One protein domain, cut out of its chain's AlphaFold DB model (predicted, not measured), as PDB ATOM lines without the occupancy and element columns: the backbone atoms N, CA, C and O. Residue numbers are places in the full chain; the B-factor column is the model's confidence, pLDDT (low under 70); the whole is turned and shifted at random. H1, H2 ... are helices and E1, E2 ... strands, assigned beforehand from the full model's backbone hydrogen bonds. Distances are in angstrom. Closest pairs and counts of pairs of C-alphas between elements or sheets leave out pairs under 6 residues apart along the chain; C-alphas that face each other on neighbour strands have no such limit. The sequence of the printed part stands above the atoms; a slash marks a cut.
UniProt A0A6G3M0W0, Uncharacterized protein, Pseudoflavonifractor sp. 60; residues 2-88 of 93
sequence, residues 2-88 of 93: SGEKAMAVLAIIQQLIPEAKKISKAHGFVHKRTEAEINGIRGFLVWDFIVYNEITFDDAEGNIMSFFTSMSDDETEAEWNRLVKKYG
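This is residues 2 to 88 of the 93 residues of an uncharacterized protein of Pseudoflavonifractor sp. 60 (UniProt A0A6G3M0W0). A strongly twisted sheet of five strands has both helices over one of its faces and no named helix over the other. H2 runs along the strands E4 and E3, while H1 packs with its later residues, 6 to 14, near E1 and E5. The printed part has 87 residues, with two named helices and five named strands in the order H1, E1, E2, E3, E4, E5, H2. The sheet runs E1, E5, E4, E3, E2, all antiparallel, and the class is mixed, helices and strands. The whole is compact, with a radius of gyration of the C-alphas of 12.0 A and spans of 35 by 25 by 20 A.

Find C-alpha 2 at (148.896, 148.015, 145.682); from there H1, residues 2 to 14, runs 18.7 A. Next come E1, residues 21 to 23, and E2, residues 29 to 38, which starts with C-alpha 29 at (128.560, 160.340, 159.638), is 23.8 A long and bends by 65 degrees at residue 35. E3, residues 41 to 49, spans 24.2 A, E4, residues 53 to 59, 19.4 A, and E5, residues 64 to 70, 17.4 A. H2, residues 73 to 87, is 20.4 A long and ends with C-alpha 87 at (132.391, 138.559, 161.909).

Begin with the sheet, whose edge strands are E1 and E2. Beside E1 look for E5, with N 21 and O 66 at 2.9 A. The strands E2, E3, E4 and E5 form a meander, each the antiparallel neighbour of the one before, and each successive pair is a hairpin. Within hydrogen-bond range are N 34 and O 45 at 3.0 A for E2 and E3, N 46 and O 56 at 2.9 A for E3 and E4, and N 55 and O 68 at 2.9 A for E4 and E5. H1 and H2 are on the same face of the sheet, in two layers, helices on one face of a sheet. H2 has a height over the sheet of 8.4 A, lies over E4 and E3, and runs along the strands, at 4 degrees to E4 on the local plane. Its closest C-alphas to E2 are those of Ala 36 and Tyr 87, 5.2 A apart. The closest C-alphas of H1 and E1 are those of Leu 10 and Lys 22, 6.7 A apart. H1 and H2 are apart. In H2 every O i to N i+4 pair is within hydrogen-bond range, and in H1 8 of 9 are.

The C-alphas farthest apart are those of Ser 2 and Asp 74, at 36.3 A. The printed part has no cut. The link from H1 to E1 is short, the other links are tight, and there is no long link. The mean pLDDT of the printed part is 94.3, and residue 2 is the one residue under 70.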
ATOM      1  N   SER A   2     150.048 148.017 144.749       66.31
ATOM      2  CA  SER A   2     148.896 148.015 145.682       66.31
ATOM      3  C   SER A   2     147.570 147.491 145.098       66.31
ATOM      4  O   SER A   2     146.700 147.066 145.850       66.31
ATOM      5  N   GLY A   3     147.400 147.489 143.769       73.00
ATOM      6  CA  GLY A   3     146.145 147.076 143.121       73.00
ATOM      7  C   GLY A   3     145.858 145.573 143.195       73.00
ATOM      8  O   GLY A   3     144.746 145.180 143.532       73.00
ATOM      9  N   GLU A   4     146.858 144.730 142.924       82.56
ATOM     10  CA  GLU A   4     146.689 143.266 142.881       82.56
ATOM     11  C   GLU A   4     146.321 142.678 144.246       82.56
ATOM     12  O   GLU A   4     145.415 141.853 144.335       82.56
ATOM     13  N   LYS A   5     146.962 143.153 145.323       83.94
ATOM     14  CA  LYS A   5     146.645 142.722 146.691       83.94
ATOM     15  C   LYS A   5     145.206 143.043 147.075       83.94
ATOM     16  O   LYS A   5     144.497 142.176 147.572       83.94
ATOM     17  N   ALA A   6     144.748 144.258 146.779       84.12
ATOM     18  CA  ALA A   6     143.385 144.654 147.097       84.12
ATOM     19  C   ALA A   6     142.334 143.853 146.314       84.12
ATOM     20  O   ALA A   6     141.266 143.553 146.843       84.12
ATOM     21  N   MET A   7     142.632 143.482 145.064       89.12
ATOM     22  CA  MET A   7     141.753 142.607 144.284       89.12
ATOM     23  C   MET A   7     141.718 141.182 144.843       89.12
ATOM     24  O   MET A   7     140.655 140.567 144.842       89.12
ATOM     25  N   ALA A   8     142.837 140.675 145.367       91.00
ATOM     26  CA  ALA A   8     142.867 139.383 146.049       91.00
ATOM     27  C   ALA A   8     142.032 139.397 147.343       91.00
ATOM     28  O   ALA A   8     141.247 138.479 147.569       91.00
ATOM     29  N   VAL A   9     142.144 140.458 148.151       90.44
ATOM     30  CA  VAL A   9     141.325 140.655 149.362       90.44
ATOM     31  C   VAL A   9     139.837 140.702 149.019       90.44
ATOM     32  O   VAL A   9     139.047 139.960 149.604       90.44
ATOM     33  N   LEU A  10     139.456 141.505 148.020       92.88
ATOM     34  CA  LEU A  10     138.071 141.579 147.556       92.88
ATOM     35  C   LEU A  10     137.560 140.209 147.094       92.88
ATOM     36  O   LEU A  10     136.475 139.805 147.500       92.88
ATOM     37  N   ALA A  11     138.339 139.478 146.292       93.81
ATOM     38  CA  ALA A  11     137.946 138.163 145.786       93.81
ATOM     39  C   ALA A  11     137.731 137.139 146.913       93.81
ATOM     40  O   ALA A  11     136.841 136.296 146.820       93.81
ATOM     41  N   ILE A  12     138.521 137.212 147.986       93.94
ATOM     42  CA  ILE A  12     138.336 136.383 149.181       93.94
ATOM     43  C   ILE A  12     137.036 136.758 149.899       93.94
ATOM     44  O   ILE A  12     136.236 135.881 150.225       93.94
ATOM     45  N   ILE A  13     136.797 138.050 150.120       94.44
ATOM     46  CA  ILE A  13     135.591 138.525 150.809       94.44
ATOM     47  C   ILE A  13     134.328 138.195 150.004       94.44
ATOM     48  O   ILE A  13     133.338 137.752 150.583       94.44
ATOM     49  N   GLN A  14     134.381 138.297 148.676       95.75
ATOM     50  CA  GLN A  14     133.268 137.968 147.781       95.75
ATOM     51  C   GLN A  14     132.859 136.488 147.810       95.75
ATOM     52  O   GLN A  14     131.718 136.172 147.486       95.75
ATOM     53  N   GLN A  15     133.727 135.574 148.257       94.50
ATOM     54  CA  GLN A  15     133.328 134.174 148.486       94.50
ATOM     55  C   GLN A  15     132.356 134.028 149.666       94.50
ATOM     56  O   GLN A  15     131.626 133.042 149.743       94.50
ATOM     57  N   LEU A  16     132.344 134.994 150.590       94.31
ATOM     58  CA  LEU A  16     131.500 134.995 151.786       94.31
ATOM     59  C   LEU A  16     130.362 136.022 151.713       94.31
ATOM     60  O   LEU A  16     129.319 135.808 152.334       94.31
ATOM     61  N   ILE A  17     130.588 137.128 151.000       94.31
ATOM     62  CA  ILE A  17     129.661 138.247 150.795       94.31
ATOM     63  C   ILE A  17     129.723 138.635 149.307       94.31
ATOM     64  O   ILE A  17     130.478 139.538 148.940       94.31
ATOM     65  N   PRO A  18     128.991 137.933 148.424       94.75
ATOM     66  CA  PRO A  18     129.078 138.123 146.971       94.75
ATOM     67  C   PRO A  18     128.810 139.554 146.495       94.75
ATOM     68  O   PRO A  18     129.345 139.987 145.477       94.75
ATOM     69  N   GLU A  19     128.000 140.301 147.239       93.31
ATOM     70  CA  GLU A  19     127.616 141.677 146.942       93.31
ATOM     71  C   GLU A  19     128.725 142.688 147.260       93.31
ATOM     72  O   GLU A  19     128.606 143.855 146.876       93.31
ATOM     73  N   ALA A  20     129.801 142.253 147.930       96.19
ATOM     74  CA  ALA A  20     130.878 143.125 148.361       96.19
ATOM     75  C   ALA A  20     131.550 143.829 147.176       96.19
ATOM     76  O   ALA A  20     131.908 143.208 146.170       96.19
ATOM     77  N   LYS A  21     131.771 145.139 147.306       95.81
ATOM     78  CA  LYS A  21     132.412 145.968 146.276       95.81
ATOM     79  C   LYS A  21     133.507 146.812 146.891       95.81
ATOM     80  O   LYS A  21     133.263 147.531 147.855       95.81
ATOM     81  N   LYS A  22     134.700 146.795 146.294       94.38
ATOM     82  CA  LYS A  22     135.732 147.769 146.653       94.38
ATOM     83  C   LYS A  22     135.273 149.164 146.239       94.38
ATOM     84  O   LYS A  22     134.893 149.376 145.088       94.38
ATOM     85  N   ILE A  23     135.362 150.106 147.166       93.94
ATOM     86  CA  ILE A  23     135.046 151.513 146.937       93.94
ATOM     87  C   ILE A  23     136.230 152.396 147.340       93.94
ATOM     88  O   ILE A  23     137.184 151.950 147.976       93.94
ATOM     89  N   SER A  24     136.176 153.660 146.929       91.00
ATOM     90  CA  SER A  24     137.114 154.698 147.352       91.00
ATOM     91  C   SER A  24     136.297 155.912 147.765       91.00
ATOM     92  O   SER A  24     135.758 156.616 146.909       91.00
ATOM     93  N   LYS A  25     136.141 156.111 149.074       86.69
ATOM     94  CA  LYS A  25     135.420 157.246 149.655       86.69
ATOM     95  C   LYS A  25     136.000 157.597 151.023       86.69
ATOM     96  O   LYS A  25     136.672 156.776 151.638       86.69
ATOM     97  N   ALA A  26     135.706 158.803 151.495       89.31
ATOM     98  CA  ALA A  26     135.772 159.104 152.919       89.31
ATOM     99  C   ALA A  26     134.446 158.695 153.575       89.31
ATOM    100  O   ALA A  26     133.395 158.779 152.931       89.31
ATOM    101  N   HIS A  27     134.493 158.282 154.839       95.00
ATOM    102  CA  HIS A  27     133.271 158.030 155.593       95.00
ATOM    103  C   HIS A  27     132.507 159.325 155.855       95.00
ATOM    104  O   HIS A  27     133.103 160.386 156.065       95.00
ATOM    105  N   GLY A  28     131.182 159.215 155.830       93.31
ATOM    106  CA  GLY A  28     130.278 160.281 156.245       93.31
ATOM    107  C   GLY A  28     130.121 160.339 157.761       93.31
ATOM    108  O   GLY A  28     131.088 160.243 158.518       93.31
ATOM    109  N   PHE A  29     128.878 160.473 158.221       96.25
ATOM    110  CA  PHE A  29     128.560 160.340 159.638       96.25
ATOM    111  C   PHE A  29     128.610 158.861 160.041       96.25
ATOM    112  O   PHE A  29     127.846 158.055 159.519       96.25
ATOM    113  N   VAL A  30     129.518 158.497 160.948       97.44
ATOM    114  CA  VAL A  30     129.666 157.113 161.423       97.44
ATOM    115  C   VAL A  30     128.688 156.858 162.566       97.44
ATOM    116  O   VAL A  30     128.831 157.427 163.647       97.44
ATOM    117  N   HIS A  31     127.721 155.971 162.333       96.06
ATOM    118  CA  HIS A  31     126.737 155.549 163.330       96.06
ATOM    119  C   HIS A  31     127.324 154.515 164.288       96.06
ATOM    120  O   HIS A  31     127.197 154.635 165.507       96.06
ATOM    121  N   LYS A  32     127.963 153.480 163.732       97.69
ATOM    122  CA  LYS A  32     128.539 152.363 164.489       97.69
ATOM    123  C   LYS A  32     129.846 151.907 163.863       97.69
ATOM    124  O   LYS A  32     130.033 151.964 162.649       97.69
ATOM    125  N   ARG A  33     130.749 151.423 164.712       97.25
ATOM    126  CA  ARG A  33     132.033 150.844 164.316       97.25
ATOM    127  C   ARG A  33     132.401 149.729 165.278       97.25
ATOM    128  O   ARG A  33     132.321 149.928 166.487       97.25
ATOM    129  N   THR A  34     132.835 148.589 164.755       97.19
ATOM    130  CA  THR A  34     133.350 147.486 165.577       97.19
ATOM    131  C   THR A  34     134.502 146.774 164.889       97.19
ATOM    132  O   THR A  34     134.578 146.749 163.662       97.19
ATOM    133  N   GLU A  35     135.399 146.190 165.681       97.38
ATOM    134  CA  GLU A  35     136.428 145.285 165.168       97.38
ATOM    135  C   GLU A  35     135.775 144.047 164.554       97.38
ATOM    136  O   GLU A  35     134.793 143.522 165.091       97.38
ATOM    137  N   ALA A  36     136.324 143.583 163.433       97.12
ATOM    138  CA  ALA A  36     135.856 142.396 162.738       97.12
ATOM    139  C   ALA A  36     137.008 141.620 162.091       97.12
ATOM    140  O   ALA A  36     138.067 142.172 161.778       97.12
ATOM    141  N   GLU A  37     136.780 140.330 161.865       96.56
ATOM    142  CA  GLU A  37     137.682 139.453 161.133       96.56
ATOM    143  C   GLU A  37     136.900 138.614 160.117       96.56
ATOM    144  O   GLU A  37     135.963 137.891 160.460       96.56
ATOM    145  N   ILE A  38     137.289 138.710 158.844       95.50
ATOM    146  CA  ILE A  38     136.643 138.001 157.735       95.50
ATOM    147  C   ILE A  38     137.701 137.159 157.035       95.50
ATOM    148  O   ILE A  38     138.601 137.685 156.390       95.50
ATOM    149  N   ASN A  39     137.598 135.836 157.165       93.75
ATOM    150  CA  ASN A  39     138.549 134.886 156.580       93.75
ATOM    151  C   ASN A  39     140.025 135.196 156.924       93.75
ATOM    152  O   ASN A  39     140.889 135.202 156.049       93.75
ATOM    153  N   GLY A  40     140.306 135.514 158.194       93.00
ATOM    154  CA  GLY A  40     141.646 135.877 158.672       93.00
ATOM    155  C   GLY A  40     142.078 137.317 158.367       93.00
ATOM    156  O   GLY A  40     143.142 137.745 158.814       93.00
ATOM    157  N   ILE A  41     141.274 138.084 157.625       94.75
ATOM    158  CA  ILE A  41     141.537 139.496 157.337       94.75
ATOM    159  C   ILE A  41     140.920 140.325 158.458       94.75
ATOM    160  O   ILE A  41     139.701 140.340 158.629       94.75
ATOM    161  N   ARG A  42     141.767 141.011 159.227       95.50
ATOM    162  CA  ARG A  42     141.342 141.882 160.329       95.50
ATOM    163  C   ARG A  42     141.040 143.284 159.817       95.50
ATOM    164  O   ARG A  42     141.750 143.807 158.955       95.50
ATOM    165  N   GLY A  43     140.014 143.892 160.392       96.25
ATOM    166  CA  GLY A  43     139.561 145.217 160.012       96.25
ATOM    167  C   GLY A  43     138.442 145.719 160.912       96.25
ATOM    168  O   GLY A  43     138.290 145.273 162.053       96.25
ATOM    169  N   PHE A  44     137.650 146.642 160.386       97.62
ATOM    170  CA  PHE A  44     136.494 147.201 161.074       97.62
ATOM    171  C   PHE A  44     135.252 147.083 160.209       97.62
ATOM    172  O   PHE A  44     135.286 147.443 159.039       97.62
ATOM    173  N   LEU A  45     134.147 146.632 160.802       97.94
ATOM    174  CA  LEU A  45     132.830 146.918 160.247       97.94
ATOM    175  C   LEU A  45     132.467 148.354 160.620       97.94
ATOM    176  O   LEU A  45     132.581 148.742 161.788       97.94
ATOM    177  N   VAL A  46     132.026 149.129 159.638       98.12
ATOM    178  CA  VAL A  46     131.644 150.533 159.801       98.12
ATOM    179  C   VAL A  46     130.288 150.748 159.153       98.12
ATOM    180  O   VAL A  46     130.119 150.458 157.974       98.12
ATOM    181  N   TRP A  47     129.333 151.268 159.919       98.25
ATOM    182  CA  TRP A  47     128.087 151.808 159.386       98.25
ATOM    183  C   TRP A  47     128.213 153.326 159.329       98.25
ATOM    184  O   TRP A  47     128.291 153.987 160.370       98.25
ATOM    185  N   ASP A  48     128.229 153.870 158.114       97.06
ATOM    186  CA  ASP A  48     128.221 155.304 157.858       97.06
ATOM    187  C   ASP A  48     127.017 155.775 157.026       97.06
ATOM    188  O   ASP A  48     126.276 154.985 156.441       97.06
ATOM    189  N   PHE A  49     126.809 157.092 157.012       93.69
ATOM    190  CA  PHE A  49     125.747 157.756 156.265       93.69
ATOM    191  C   PHE A  49     126.267 159.027 155.580       93.69
ATOM    192  O   PHE A  49     126.898 159.879 156.212       93.69
ATOM    193  N   ILE A  50     125.972 159.175 154.283       89.25
ATOM    194  CA  ILE A  50     126.147 160.436 153.528       89.25
ATOM    195  C   ILE A  50     124.814 160.841 152.890       89.25
ATOM    196  O   ILE A  50     124.316 161.937 153.128       89.25
ATOM    197  N   VAL A  51     124.257 159.950 152.063       90.06
ATOM    198  CA  VAL A  51     122.940 160.103 151.409       90.06
ATOM    199  C   VAL A  51     122.024 158.938 151.770       90.06
ATOM    200  O   VAL A  51     120.833 159.128 151.984       90.06
ATOM    201  N   TYR A  52     122.597 157.741 151.834       93.62
ATOM    202  CA  TYR A  52     121.991 156.506 152.309       93.62
ATOM    203  C   TYR A  52     122.912 155.888 153.363       93.62
ATOM    204  O   TYR A  52     124.089 156.260 153.455       93.62
ATOM    205  N   ASN A  53     122.374 154.952 154.138       97.50
ATOM    206  CA  ASN A  53     123.154 154.134 155.052       97.50
ATOM    207  C   ASN A  53     124.009 153.154 154.268       97.50
ATOM    208  O   ASN A  53     123.520 152.518 153.332       97.50
ATOM    209  N   GLU A  54     125.251 152.978 154.687       97.94
ATOM    210  CA  GLU A  54     126.160 152.016 154.094       97.94
ATOM    211  C   GLU A  54     126.948 151.283 155.181       97.94
ATOM    212  O   GLU A  54     127.484 151.892 156.105       97.94
ATOM    213  N   ILE A  55     127.003 149.955 155.069       98.25
ATOM    214  CA  ILE A  55     127.877 149.119 155.889       98.25
ATOM    215  C   ILE A  55     129.083 148.745 155.044       98.25
ATOM    216  O   ILE A  55     128.950 148.185 153.953       98.25
ATOM    217  N   THR A  56     130.259 149.033 155.578       97.94
ATOM    218  CA  THR A  56     131.547 148.774 154.951       97.94
ATOM    219  C   THR A  56     132.436 147.919 155.845       97.94
ATOM    220  O   THR A  56     132.220 147.825 157.056       97.94
ATOM    221  N   PHE A  57     133.434 147.289 155.234       97.69
ATOM    222  CA  PHE A  57     134.571 146.695 155.913       97.69
ATOM    223  C   PHE A  57     135.857 147.393 155.489       97.69
ATOM    224  O   PHE A  57     136.197 147.406 154.302       97.69
ATOM    225  N   ASP A  58     136.567 147.919 156.480       96.50
ATOM    226  CA  ASP A  58     137.845 148.598 156.315       96.50
ATOM    227  C   ASP A  58     138.955 147.662 156.773       96.50
ATOM    228  O   ASP A  58     139.067 147.366 157.968       96.50
ATOM    229  N   ASP A  59     139.780 147.183 155.846       94.31
ATOM    230  CA  ASP A  59     140.925 146.351 156.209       94.31
ATOM    231  C   ASP A  59     142.104 147.182 156.750       94.31
ATOM    232  O   ASP A  59     142.173 148.408 156.623       94.31
ATOM    233  N   ALA A  60     143.073 146.498 157.362       90.88
ATOM    234  CA  ALA A  60     144.273 147.137 157.904       90.88
ATOM    235  C   ALA A  60     145.188 147.779 156.837       90.88
ATOM    236  O   ALA A  60     146.075 148.557 157.187       90.88
ATOM    237  N   GLU A  61     145.000 147.461 155.553       89.00
ATOM    238  CA  GLU A  61     145.748 148.049 154.436       89.00
ATOM    239  C   GLU A  61     145.065 149.314 153.873       89.00
ATOM    240  O   GLU A  61     145.589 149.937 152.946       89.00
ATOM    241  N   GLY A  62     143.928 149.729 154.447       87.38
ATOM    242  CA  GLY A  62     143.175 150.914 154.036       87.38
ATOM    243  C   GLY A  62     142.241 150.674 152.846       87.38
ATOM    244  O   GLY A  62     141.821 151.636 152.200       87.38
ATOM    245  N   ASN A  63     141.921 149.418 152.521       93.38
ATOM    246  CA  ASN A  63     140.885 149.110 151.541       93.38
ATOM    247  C   ASN A  63     139.508 149.156 152.203       93.38
ATOM    248  O   ASN A  63     139.288 148.521 153.230       93.38
ATOM    249  N   ILE A  64     138.574 149.841 151.544       95.44
ATOM    250  CA  ILE A  64     137.183 149.958 151.980       95.44
ATOM    251  C   ILE A  64     136.313 149.129 151.042       95.44
ATOM    252  O   ILE A  64     136.373 149.275 149.813       95.44
ATOM    253  N   MET A  65     135.499 148.253 151.618       96.12
ATOM    254  CA  MET A  65     134.595 147.380 150.878       96.12
ATOM    255  C   MET A  65     133.161 147.590 151.340       96.12
ATOM    256  O   MET A  65     132.839 147.339 152.492       96.12
ATOM    257  N   SER A  66     132.302 148.032 150.427       97.19
ATOM    258  CA  SER A  66     130.860 148.156 150.638       97.19
ATOM    259  C   SER A  66     130.214 146.782 150.685       97.19
ATOM    260  O   SER A  66     130.426 145.999 149.758       97.19
ATOM    261  N   PHE A  67     129.444 146.491 151.731       97.31
ATOM    262  CA  PHE A  67     128.694 145.241 151.892       97.31
ATOM    263  C   PHE A  67     127.195 145.432 151.705       97.31
ATOM    264  O   PHE A  67     126.527 144.547 151.176       97.31
ATOM    265  N   PHE A  68     126.661 146.569 152.146       97.44
ATOM    266  CA  PHE A  68     125.227 146.814 152.148       97.44
ATOM    267  C   PHE A  68     124.932 148.306 152.079       97.44
ATOM    268  O   PHE A  68     125.635 149.099 152.700       97.44
ATOM    269  N   THR A  69     123.861 148.675 151.378       96.88
ATOM    270  CA  THR A  69     123.355 150.050 151.314       96.88
ATOM    271  C   THR A  69     121.835 150.057 151.430       96.88
ATOM    272  O   THR A  69     121.189 149.290 150.715       96.88
ATOM    273  N   SER A  70     121.249 150.931 152.251       97.44
ATOM    274  CA  SER A  70     119.790 151.130 152.309       97.44
ATOM    275  C   SER A  70     119.421 152.559 152.726       97.44
ATOM    276  O   SER A  70     120.227 153.286 153.297       97.44
ATOM    277  N   MET A  71     118.188 152.968 152.427       96.19
ATOM    278  CA  MET A  71     117.579 154.194 152.961       96.19
ATOM    279  C   MET A  71     116.908 153.973 154.329       96.19
ATOM    280  O   MET A  71     116.464 154.937 154.943       96.19
ATOM    281  N   SER A  72     116.777 152.719 154.778       97.06
ATOM    282  CA  SER A  72     116.066 152.343 156.002       97.06
ATOM    283  C   SER A  72     117.039 152.018 157.130       97.06
ATOM    284  O   SER A  72     117.832 151.084 157.010       97.06
ATOM    285  N   ASP A  73     116.942 152.750 158.240       96.38
ATOM    286  CA  ASP A  73     117.731 152.484 159.449       96.38
ATOM    287  C   ASP A  73     117.436 151.092 160.018       96.38
ATOM    288  O   ASP A  73     118.363 150.397 160.422       96.38
ATOM    289  N   ASP A  74     116.177 150.646 159.986       97.81
ATOM    290  CA  ASP A  74     115.777 149.333 160.509       97.81
ATOM    291  C   ASP A  74     116.394 148.184 159.698       97.81
ATOM    292  O   ASP A  74     116.873 147.195 160.261       97.81
ATOM    293  N   GLU A  75     116.420 148.312 158.366       98.06
ATOM    294  CA  GLU A  75     117.061 147.319 157.498       98.06
ATOM    295  C   GLU A  75     118.575 147.311 157.699       98.06
ATOM    296  O   GLU A  75     119.182 146.241 157.798       98.06
ATOM    297  N   THR A  76     119.189 148.495 157.792       98.12
ATOM    298  CA  THR A  76     120.625 148.596 158.040       98.12
ATOM    299  C   THR A  76     120.995 148.049 159.415       98.12
ATOM    300  O   THR A  76     121.980 147.329 159.527       98.12
ATOM    301  N   GLU A  77     120.203 148.306 160.451       98.38
ATOM    302  CA  GLU A  77     120.418 147.774 161.795       98.38
ATOM    303  C   GLU A  77     120.316 146.245 161.819       98.38
ATOM    304  O   GLU A  77     121.146 145.569 162.434       98.38
ATOM    305  N   ALA A  78     119.332 145.669 161.124       98.25
ATOM    306  CA  ALA A  78     119.200 144.220 161.010       98.25
ATOM    307  C   ALA A  78     120.434 143.594 160.338       98.25
ATOM    308  O   ALA A  78     120.991 142.610 160.841       98.25
ATOM    309  N   GLU A  79     120.897 144.191 159.239       98.12
ATOM    310  CA  GLU A  79     122.075 143.719 158.514       98.12
ATOM    311  C   GLU A  79     123.370 143.926 159.311       98.12
ATOM    312  O   GLU A  79     124.214 143.029 159.379       98.12
ATOM    313  N   TRP A  80     123.497 145.060 160.000       98.25
ATOM    314  CA  TRP A  80     124.585 145.347 160.928       98.25
ATOM    315  C   TRP A  80     124.693 144.254 161.988       98.25
ATOM    316  O   TRP A  80     125.743 143.630 162.134       98.25
ATOM    317  N   ASN A  81     123.595 143.950 162.680       97.69
ATOM    318  CA  ASN A  81     123.578 142.927 163.720       97.69
ATOM    319  C   ASN A  81     123.917 141.536 163.167       97.69
ATOM    320  O   ASN A  81     124.637 140.771 163.815       97.69
ATOM    321  N   ARG A  82     123.464 141.210 161.948       97.50
ATOM    322  CA  ARG A  82     123.824 139.961 161.263       97.50
ATOM    323  C   ARG A  82     125.330 139.872 160.998       97.50
ATOM    324  O   ARG A  82     125.932 138.836 161.286       97.50
ATOM    325  N   LEU A  83     125.932 140.933 160.461       96.94
ATOM    326  CA  LEU A  83     127.359 140.987 160.131       96.94
ATOM    327  C   LEU A  83     128.232 140.986 161.388       96.94
ATOM    328  O   LEU A  83     129.185 140.214 161.462       96.94
ATOM    329  N   VAL A  84     127.872 141.771 162.403       97.06
ATOM    330  CA  VAL A  84     128.584 141.826 163.686       97.06
ATOM    331  C   VAL A  84     128.536 140.484 164.402       97.06
ATOM    332  O   VAL A  84     129.571 139.999 164.840       97.06
ATOM    333  N   LYS A  85     127.379 139.816 164.450       96.31
ATOM    334  CA  LYS A  85     127.281 138.473 165.041       96.31
ATOM    335  C   LYS A  85     128.171 137.448 164.331       96.31
ATOM    336  O   LYS A  85     128.633 136.497 164.955       96.31
ATOM    337  N   LYS A  86     128.357 137.594 163.018       96.19
ATOM    338  CA  LYS A  86     129.093 136.625 162.200       96.19
ATOM    339  C   LYS A  86     130.600 136.883 162.170       96.19
ATOM    340  O   LYS A  86     131.361 135.923 162.093       96.19
ATOM    341  N   TYR A  87     131.010 138.148 162.186       96.12
ATOM    342  CA  TYR A  87     132.391 138.559 161.909       96.12
ATOM    343  C   TYR A  87     132.996 139.469 162.979       96.12
ATOM    344  O   TYR A  87     134.193 139.734 162.931       96.12
ATOM    345  N   GLY A  88     132.199 139.982 163.917       94.88
ATOM    346  CA  GLY A  88     132.666 140.867 164.976       94.88
ATOM    347  C   GLY A  88     133.651 140.169 165.912       94.88
ATOM    348  O   GLY A  88     133.490 139.000 166.257       94.88
TER     349      GLY A  88